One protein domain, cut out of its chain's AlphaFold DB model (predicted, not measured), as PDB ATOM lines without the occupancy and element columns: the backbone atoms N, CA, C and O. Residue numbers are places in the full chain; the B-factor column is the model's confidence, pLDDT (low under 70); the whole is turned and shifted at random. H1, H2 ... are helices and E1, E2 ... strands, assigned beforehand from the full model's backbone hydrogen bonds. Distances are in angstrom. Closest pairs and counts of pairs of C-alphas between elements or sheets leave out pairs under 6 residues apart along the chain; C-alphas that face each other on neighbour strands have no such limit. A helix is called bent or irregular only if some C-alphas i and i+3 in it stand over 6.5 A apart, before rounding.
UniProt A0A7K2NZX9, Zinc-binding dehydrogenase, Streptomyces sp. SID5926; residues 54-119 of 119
ATOM      1  N   PRO A  54     -43.286  37.891   5.803       96.44
ATOM      2  CA  PRO A  54     -43.273  36.442   5.926       96.44
ATOM      3  C   PRO A  54     -44.264  35.784   4.962       96.44
ATOM      4  O   PRO A  54     -45.411  36.199   4.837       96.44
ATOM      5  N   ALA A  55     -43.841  34.697   4.322       96.38
ATOM      6  CA  ALA A  55     -44.694  33.884   3.457       96.38
ATOM      7  C   ALA A  55     -45.365  32.730   4.230       96.38
ATOM      8  O   ALA A  55     -45.508  31.635   3.695       96.38
ATOM      9  N   LEU A  56     -45.701  32.935   5.508       96.44
ATOM     10  CA  LEU A  56     -46.314  31.909   6.358       96.44
ATOM     11  C   LEU A  56     -47.759  31.644   5.906       96.44
ATOM     12  O   LEU A  56     -48.543  32.583   5.794       96.44
ATOM     13  N   SER A  57     -48.107  30.380   5.676       95.12
ATOM     14  CA  SER A  57     -49.453  29.965   5.252       95.12
ATOM     15  C   SER A  57     -50.165  29.095   6.280       95.12
ATOM     16  O   SER A  57     -51.359  29.262   6.513       95.12
ATOM     17  N   GLU A  58     -49.427  28.204   6.937       94.56
ATOM     18  CA  GLU A  58     -49.955  27.237   7.900       94.56
ATOM     19  C   GLU A  58     -49.023  27.136   9.111       94.56
ATOM     20  O   GLU A  58     -47.820  27.389   9.010       94.56
ATOM     21  N   VAL A  59     -49.576  26.758  10.264       96.06
ATOM     22  CA  VAL A  59     -48.826  26.562  11.509       96.06
ATOM     23  C   VAL A  59     -49.260  25.246  12.138       96.06
ATOM     24  O   VAL A  59     -50.448  25.052  12.379       96.06
ATOM     25  N   HIS A  60     -48.302  24.369  12.426       96.69
ATOM     26  CA  HIS A  60     -48.532  23.096  13.110       96.69
ATOM     27  C   HIS A  60     -47.835  23.074  14.476       96.69
ATOM     28  O   HIS A  60     -46.795  23.714  14.636       96.69
ATOM     29  N   PRO A  61     -48.353  22.333  15.462       97.88
ATOM     30  CA  PRO A  61     -47.609  22.033  16.683       97.88
ATOM     31  C   PRO A  61     -46.450  21.053  16.415       97.88
ATOM     32  O   PRO A  61     -46.441  20.336  15.410       97.88
ATOM     33  N   LEU A  62     -45.454  21.030  17.309       98.38
ATOM     34  CA  LEU A  62     -44.242  20.212  17.164       98.38
ATOM     35  C   LEU A  62     -44.531  18.710  17.028       98.38
ATOM     36  O   LEU A  62     -43.887  18.027  16.235       98.38
ATOM     37  N   ASP A  63     -45.520  18.198  17.758       98.19
ATOM     38  CA  ASP A  63     -45.958  16.796  17.707       98.19
ATOM     39  C   ASP A  63     -46.556  16.397  16.342       98.19
ATOM     40  O   ASP A  63     -46.644  15.212  16.017       98.19
ATOM     41  N   ARG A  64     -46.904  17.379  15.499       97.75
ATOM     42  CA  ARG A  64     -47.396  17.200  14.124       97.75
ATOM     43  C   ARG A  64     -46.357  17.534  13.054       97.75
ATOM     44  O   ARG A  64     -46.705  17.617  11.876       97.75
ATOM     45  N   ILE A  65     -45.074  17.668  13.407       97.88
ATOM     46  CA  ILE A  65     -44.013  18.004  12.440       97.88
ATOM     47  C   ILE A  65     -43.928  17.015  11.268       97.88
ATOM     48  O   ILE A  65     -43.688  17.430  10.138       97.88
ATOM     49  N   GLY A  66     -44.194  15.722  11.495       98.31
ATOM     50  CA  GLY A  66     -44.212  14.717  10.424       98.31
ATOM     51  C   GLY A  66     -45.291  14.988   9.369       98.31
ATOM     52  O   GLY A  66     -45.031  14.875   8.171       98.31
ATOM     53  N   GLU A  67     -46.478  15.416   9.800       97.44
ATOM     54  CA  GLU A  67     -47.567  15.822   8.907       97.44
ATOM     55  C   GLU A  67     -47.210  17.114   8.161       97.44
ATOM     56  O   GLU A  67     -47.331  17.172   6.936       97.44
ATOM     57  N   ALA A  68     -46.681  18.114   8.875       97.44
ATOM     58  CA  ALA A  68     -46.208  19.364   8.281       97.44
ATOM     59  C   ALA A  68     -45.159  19.106   7.180       97.44
ATOM     60  O   ALA A  68     -45.280  19.606   6.061       97.44
ATOM     61  N   SER A  69     -44.162  18.256   7.450       98.38
ATOM     62  CA  SER A  69     -43.158  17.850   6.462       98.38
ATOM     63  C   SER A  69     -43.766  17.081   5.287       98.38
ATOM     64  O   SER A  69     -43.368  17.304   4.142       98.38
ATOM     65  N   ARG A  70     -44.753  16.209   5.531       98.44
ATOM     66  CA  ARG A  70     -45.437  15.462   4.467       98.44
ATOM     67  C   ARG A  70     -46.199  16.387   3.517       98.44
ATOM     68  O   ARG A  70     -46.150  16.179   2.305       98.44
ATOM     69  N   ARG A  71     -46.834  17.440   4.035       97.75
ATOM     70  CA  ARG A  71     -47.495  18.469   3.215       97.75
ATOM     71  C   ARG A  71     -46.502  19.217   2.326       97.75
ATOM     72  O   ARG A  71     -46.802  19.449   1.153       97.75
ATOM     73  N   VAL A  72     -45.300  19.522   2.835       98.00
ATOM     74  CA  VAL A  72     -44.209  20.073   2.007       98.00
ATOM     75  C   VAL A  72     -43.814  19.099   0.905       98.00
ATOM     76  O   VAL A  72     -43.798  19.472  -0.264       98.00
ATOM     77  N   GLN A  73     -43.558  17.841   1.264       98.50
ATOM     78  CA  GLN A  73     -43.151  16.793   0.328       98.50
ATOM     79  C   GLN A  73     -44.160  16.586  -0.812       98.50
ATOM     80  O   GLN A  73     -43.765  16.335  -1.947       98.50
ATOM     81  N   GLN A  74     -45.456  16.669  -0.510       98.19
ATOM     82  CA  GLN A  74     -46.536  16.456  -1.474       98.19
ATOM     83  C   GLN A  74     -46.984  17.738  -2.195       98.19
ATOM     84  O   GLN A  74     -47.945  17.683  -2.956       98.19
ATOM     85  N   ASN A  75     -46.311  18.876  -1.981       97.62
ATOM     86  CA  ASN A  75     -46.692  20.186  -2.529       97.62
ATOM     87  C   ASN A  75     -48.145  20.596  -2.195       97.62
ATOM     88  O   ASN A  75     -48.815  21.236  -2.998       97.62
ATOM     89  N   LEU A  76     -48.639  20.243  -1.002       97.00
ATOM     90  CA  LEU A  76     -50.013  20.534  -0.551       97.00
ATOM     91  C   LEU A  76     -50.159  21.906   0.133       97.00
ATOM     92  O   LEU A  76     -51.133  22.136   0.844       97.00
ATOM     93  N   HIS A  77     -49.183  22.796  -0.048       94.50
ATOM     94  CA  HIS A  77     -49.130  24.115   0.577       94.50
ATOM     95  C   HIS A  77     -48.521  25.136  -0.390       94.50
ATOM     96  O   HIS A  77     -47.754  24.781  -1.286       94.50
ATOM     97  N   THR A  78     -48.806  26.413  -0.145       95.12
ATOM     98  CA  THR A  78     -48.140  27.549  -0.796       95.12
ATOM     99  C   THR A  78     -47.389  28.345   0.265       95.12
ATOM    100  O   THR A  78     -47.898  28.519   1.367       95.12
ATOM    101  N   GLY A  79     -46.190  28.846  -0.030       95.75
ATOM    102  CA  GLY A  79     -45.406  29.637   0.924       95.75
ATOM    103  C   GLY A  79     -44.616  28.779   1.913       95.75
ATOM    104  O   GLY A  79     -43.806  27.946   1.511       95.75
ATOM    105  N   LYS A  80     -44.787  29.028   3.213       97.38
ATOM    106  CA  LYS A  80     -44.041  28.390   4.300       97.38
ATOM    107  C   LYS A  80     -44.998  27.794   5.325       97.38
ATOM    108  O   LYS A  80     -45.864  28.492   5.841       97.38
ATOM    109  N   ILE A  81     -44.752  26.535   5.680       97.44
ATOM    110  CA  ILE A  81     -45.341  25.904   6.860       97.44
ATOM    111  C   ILE A  81     -44.452  26.215   8.070       97.44
ATOM    112  O   ILE A  81     -43.252  25.934   8.051       97.44
ATOM    113  N   GLY A  82     -45.036  26.827   9.098       97.12
ATOM    114  CA  GLY A  82     -44.407  27.048  10.397       97.12
ATOM    115  C   GLY A  82     -44.693  25.903  11.364       97.12
ATOM    116  O   GLY A  82     -45.727  25.242  11.274       97.12
ATOM    117  N   VAL A  83     -43.786  25.689  12.314       98.12
ATOM    118  CA  VAL A  83     -43.956  24.713  13.395       98.12
ATOM    119  C   VAL A  83     -43.745  25.424  14.726       98.12
ATOM    120  O   VAL A  83     -42.717  26.073  14.927       98.12
ATOM    121  N   LEU A  84     -44.724  25.331  15.622       98.25
ATOM    122  CA  LEU A  84     -44.588  25.786  17.001       98.25
ATOM    123  C   LEU A  84     -43.672  24.812  17.735       98.25
ATOM    124  O   LEU A  84     -44.013  23.641  17.861       98.25
ATOM    125  N   CYS A  85     -42.520  25.293  18.201       97.81
ATOM    126  CA  CYS A  85     -41.613  24.509  19.036       97.81
ATOM    127  C   CYS A  85     -41.978  24.681  20.518       97.81
ATOM    128  O   CYS A  85     -42.853  23.993  21.022       97.81
ATOM    129  N   LEU A  86     -41.334  25.623  21.215       98.44
ATOM    130  CA  LEU A  86     -41.644  25.934  22.618       98.44
ATOM    131  C   LEU A  86     -42.770  26.964  22.782       98.44
ATOM    132  O   LEU A  86     -43.271  27.143  23.886       98.44
ATOM    133  N   ALA A  87     -43.155  27.661  21.709       97.94
ATOM    134  CA  ALA A  87     -44.290  28.575  21.751       97.94
ATOM    135  C   ALA A  87     -45.586  27.756  21.912       97.94
ATOM    136  O   ALA A  87     -45.851  26.916  21.052       97.94
ATOM    137  N   PRO A  88     -46.391  27.977  22.968       96.31
ATOM    138  CA  PRO A  88     -47.585  27.168  23.219       96.31
ATOM    139  C   PRO A  88     -48.721  27.446  22.226       96.31
ATOM    140  O   PRO A  88     -49.560  26.581  21.998       96.31
ATOM    141  N   GLU A  89     -48.744  28.631  21.614       96.19
ATOM    142  CA  GLU A  89     -49.767  29.042  20.654       96.19
ATOM    143  C   GLU A  89     -49.216  30.056  19.627       96.19
ATOM    144  O   GLU A  89     -48.180  30.692  19.865       96.19
ATOM    145  N   PRO A  90     -49.869  30.221  18.460       94.50
ATOM    146  CA  PRO A  90     -49.513  31.255  17.490       94.50
ATOM    147  C   PRO A  90     -49.748  32.676  18.026       94.50
ATOM    148  O   PRO A  90     -50.583  32.899  18.890       94.50
ATOM    149  N   GLY A  91     -49.081  33.671  17.433       94.00
ATOM    150  CA  GLY A  91     -49.316  35.094  17.739       94.00
ATOM    151  C   GLY A  91     -48.458  35.665  18.874       94.00
ATOM    152  O   GLY A  91     -48.457  36.876  19.085       94.00
ATOM    153  N   LEU A  92     -47.672  34.826  19.549       96.69
ATOM    154  CA  LEU A  92     -46.707  35.243  20.567       96.69
ATOM    155  C   LEU A  92     -45.417  35.827  19.956       96.69
ATOM    156  O   LEU A  92     -45.114  35.633  18.779       96.69
ATOM    157  N   GLY A  93     -44.625  36.518  20.785       97.12
ATOM    158  CA  GLY A  93     -43.268  36.979  20.446       97.12
ATOM    159  C   GLY A  93     -43.161  38.390  19.854       97.12
ATOM    160  O   GLY A  93     -42.060  38.833  19.533       97.12
ATOM    161  N   VAL A  94     -44.269  39.124  19.723       97.62
ATOM    162  CA  VAL A  94     -44.248  40.526  19.280       97.62
ATOM    163  C   VAL A  94     -43.760  41.423  20.419       97.62
ATOM    164  O   VAL A  94     -44.427  41.539  21.441       97.62
ATOM    165  N   THR A  95     -42.621  42.088  20.226       98.25
ATOM    166  CA  THR A  95     -42.040  43.034  21.200       98.25
ATOM    167  C   THR A  95     -42.169  44.505  20.787       98.25
ATOM    168  O   THR A  95     -42.037  45.384  21.630       98.25
ATOM    169  N   ASP A  96     -42.486  44.778  19.518       97.38
ATOM    170  CA  ASP A  96     -42.819  46.111  18.995       97.38
ATOM    171  C   ASP A  96     -44.227  46.087  18.357       97.38
ATOM    172  O   ASP A  96     -44.378  45.904  17.139       97.38
ATOM    173  N   PRO A  97     -45.291  46.219  19.172       96.75
ATOM    174  CA  PRO A  97     -46.665  46.194  18.679       96.75
ATOM    175  C   PRO A  97     -47.005  47.413  17.810       96.75
ATOM    176  O   PRO A  97     -47.852  47.299  16.924       96.75
ATOM    177  N   ALA A  98     -46.336  48.555  18.003       97.00
ATOM    178  CA  ALA A  98     -46.583  49.766  17.221       97.00
ATOM    179  C   ALA A  98     -46.147  49.580  15.761       97.00
ATOM    180  O   ALA A  98     -46.909  49.878  14.836       97.00
ATOM    181  N   THR A  99     -44.958  49.011  15.532       95.88
ATOM    182  CA  THR A  99     -44.514  48.651  14.178       95.88
ATOM    183  C   THR A  99     -45.404  47.578  13.558       95.88
ATOM    184  O   THR A  99     -45.764  47.710  12.386       95.88
ATOM    185  N   ARG A 100     -45.809  46.551  14.323       96.56
ATOM    186  CA  ARG A 100     -46.741  45.522  13.828       96.56
ATOM    187  C   ARG A 100     -48.051  46.147  13.341       96.56
ATOM    188  O   ARG A 100     -48.460  45.884  12.214       96.56
ATOM    189  N   ALA A 101     -48.669  47.000  14.160       96.19
ATOM    190  CA  ALA A 101     -49.918  47.680  13.825       96.19
ATOM    191  C   ALA A 101     -49.768  48.589  12.596       96.19
ATOM    192  O   ALA A 101     -50.624  48.580  11.718       96.19
ATOM    193  N   ARG A 102     -48.649  49.318  12.489       96.31
ATOM    194  CA  ARG A 102     -48.345  50.176  11.333       96.31
ATOM    195  C   ARG A 102     -48.203  49.394  10.023       96.31
ATOM    196  O   ARG A 102     -48.554  49.922   8.972       96.31
ATOM    197  N   ILE A 103     -47.644  48.181  10.056       95.88
ATOM    198  CA  ILE A 103     -47.533  47.320   8.864       95.88
ATOM    199  C   ILE A 103     -48.890  46.683   8.529       95.88
ATOM    200  O   ILE A 103     -49.240  46.604   7.351       95.88
ATOM    201  N   GLY A 104     -49.642  46.272   9.552       94.62
ATOM    202  CA  GLY A 104     -50.957  45.646   9.431       94.62
ATOM    203  C   GLY A 104     -50.892  44.121   9.306       94.62
ATOM    204  O   GLY A 104     -50.021  43.566   8.634       94.62
ATOM    205  N   GLU A 105     -51.838  43.433   9.951       90.25
ATOM    206  CA  GLU A 105     -51.873  41.964  10.027       90.25
ATOM    207  C   GLU A 105     -52.045  41.303   8.652       90.25
ATOM    208  O   GLU A 105     -51.354  40.334   8.342       90.25
ATOM    209  N   GLU A 106     -52.905  41.865   7.799       90.50
ATOM    210  CA  GLU A 106     -53.150  41.361   6.441       90.50
ATOM    211  C   GLU A 106     -51.873  41.362   5.596       90.50
ATOM    212  O   GLU A 106     -51.586  40.412   4.869       90.50
ATOM    213  N   ARG A 107     -51.060  42.415   5.737       94.38
ATOM    214  CA  ARG A 107     -49.796  42.541   5.016       94.38
ATOM    215  C   ARG A 107     -48.717  41.625   5.590       94.38
ATOM    216  O   ARG A 107     -47.901  41.123   4.825       94.38
ATOM    217  N   LEU A 108     -48.706  41.410   6.906       94.38
ATOM    218  CA  LEU A 108     -47.773  40.494   7.577       94.38
ATOM    219  C   LEU A 108     -48.044  39.022   7.253       94.38
ATOM    220  O   LEU A 108     -47.106  38.225   7.258       94.38
ATOM    221  N   SER A 109     -49.300  38.675   6.971       91.56
ATOM    222  CA  SER A 109     -49.756  37.297   6.773       91.56
ATOM    223  C   SER A 109     -50.492  37.106   5.432       91.56
ATOM    224  O   SER A 109     -51.602  36.576   5.422       91.56
ATOM    225  N   PRO A 110     -49.897  37.472   4.278       92.31
ATOM    226  CA  PRO A 110     -50.612  37.532   2.999       92.31
ATOM    227  C   PRO A 110     -51.030  36.158   2.454       92.31
ATOM    228  O   PRO A 110     -51.899  36.072   1.593       92.31
ATOM    229  N   LEU A 111     -50.385  35.081   2.917       94.06
ATOM    230  CA  LEU A 111     -50.676  33.702   2.510       94.06
ATOM    231  C   LEU A 111     -51.447  32.915   3.568       94.06
ATOM    232  O   LEU A 111     -51.796  31.758   3.332       94.06
ATOM    233  N   ARG A 112     -51.694  33.515   4.733       85.88
ATOM    234  CA  ARG A 112     -52.513  32.886   5.754       85.88
ATOM    235  C   ARG A 112     -53.965  33.098   5.338       85.88
ATOM    236  O   ARG A 112     -54.354  34.250   5.142       85.88
ATOM    237  N   PRO A 113     -54.773  32.037   5.177       73.75
ATOM    238  CA  PRO A 113     -56.191  32.238   4.943       73.75
ATOM    239  C   PRO A 113     -56.742  33.097   6.090       73.75
ATOM    240  O   PRO A 113     -56.345  32.876   7.244       73.75
ATOM    241  N   PRO A 114     -57.610  34.089   5.801       62.78
ATOM    242  CA  PRO A 114     -58.298  34.816   6.856       62.78
ATOM    243  C   PRO A 114     -58.927  33.770   7.761       62.78
ATOM    244  O   PRO A 114     -59.442  32.770   7.252       62.78
ATOM    245  N   ALA A 115     -58.806  33.952   9.078       53.88
ATOM    246  CA  ALA A 115     -59.400  33.030  10.026       53.88
ATOM    247  C   ALA A 115     -60.853  32.818   9.594       53.88
ATOM    248  O   ALA A 115     -61.669  33.734   9.694       53.88
ATOM    249  N   LEU A 116     -61.161  31.638   9.045       39.44
ATOM    250  CA  LEU A 116     -62.528  31.160   9.009       39.44
ATOM    251  C   LEU A 116     -62.929  31.241  10.470       39.44
ATOM    252  O   LEU A 116     -62.340  30.536  11.293       39.44
ATOM    253  N   ALA A 117     -63.790  32.214  10.779       31.59
ATOM    254  CA  ALA A 117     -64.343  32.415  12.101       31.59
ATOM    255  C   ALA A 117     -64.633  31.026  12.650       31.59
ATOM    256  O   ALA A 117     -65.344  30.268  11.983       31.59
ATOM    257  N   ALA A 118     -63.961  30.681  13.752       29.25
ATOM    258  CA  ALA A 118     -64.093  29.393  14.403       29.25
ATOM    259  C   ALA A 118     -65.577  29.001  14.378       29.25
ATOM    260  O   ALA A 118     -66.413  29.707  14.944       29.25
ATOM    261  N   ARG A 119     -65.892  27.967  13.599       29.62
ATOM    262  CA  ARG A 119     -67.181  27.288  13.627       29.62
ATOM    263  C   ARG A 119     -67.010  26.059  14.489       29.62
ATOM    264  O   ARG A 119     -65.996  25.359  14.268       29.62
TER     265      ARG A 119
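Overview. This is residues 54 to 119 of the 119 residues of the protein "Zinc-binding dehydrogenase" of Streptomyces sp. SID5926 (UniProt A0A7K2NZX9). Two short parallel strands, E1 and E2, lie side by side in the middle, and the helix H1 packs over one face of this pair. Away from the other face the chain makes one wide, open loop: residues 85 to 96 lead out to H2 at the far end, and H3 follows on the way back; the chain's last residues, 113 to 119, trail away as a tail. The printed part has 66 residues with three named helices and two named strands, in the order E1, H1, E2, H2, H3; its class is mixed, helices and strands, and the sheet has the order E1, E2. The whole is only just loose, close to compact, with a radius of gyration of the C-alphas of 13.2 A and spans of 37 by 26 by 24 A.

Along the chain. Find C-alpha 56 at (-46.314, 31.909, 6.358); here E1 begins, residues 56 to 61, and it runs 14.3 A from first to last C-alpha. H1, residues 62 to 73, comes next, 17.2 A long; it is irregular, with C-alphas 63 and 66 lying 7.8 A apart. Go on to E2, residues 80 to 84, 13.0 A long, which ends at C-alpha 84 at (-44.588, 25.786, 17.001). Then look for H2, residues 97 to 103, 9.9 A long, and H3, residues 105 to 108, 5.0 A long, whose C-alpha 108 is at (-47.773, 40.494, 7.577).

Arrangement. Begin at the sheet, where E1 and E2 are parallel neighbours with 29 degrees between their directions. C-alphas 59 and 82 face each other at 4.6 A. Look there for N 82 and O 58 at 2.8 A and N 57 and O 80 at 2.9 A, both within hydrogen-bond range. E1, H1 and E2 form a strand-helix-strand unit, two parallel neighbour strands with a helix between them along the chain, and its crossover is right-handed. The closest C-alphas of H1 and E2 are those of Leu 62 and Leu 84, 5.6 A apart; those of E1 and H1 are His 60 and Ala 68, at 6.5 A. H2 and H3 meet only through their link. H1 is apart from both H2 and H3, and E1 is apart from both as well. In H2 each O i to N i+4 pair is within hydrogen-bond range, in H1 6 of 8 are, and H3 is too short for such a pair.

Size, cuts and confidence. The two C-alphas farthest apart are those of Gln 74 and Ala 98, at 38.2 A. The printed part has no cut. The link from E2 to H2, 12 residues, is long, and residues 91 to 99, of which 97 to 99 belong to H2, stand free. The mean pLDDT of the printed part is 90.9; look at residues 114 to 119, the chain's end, for the values under 70.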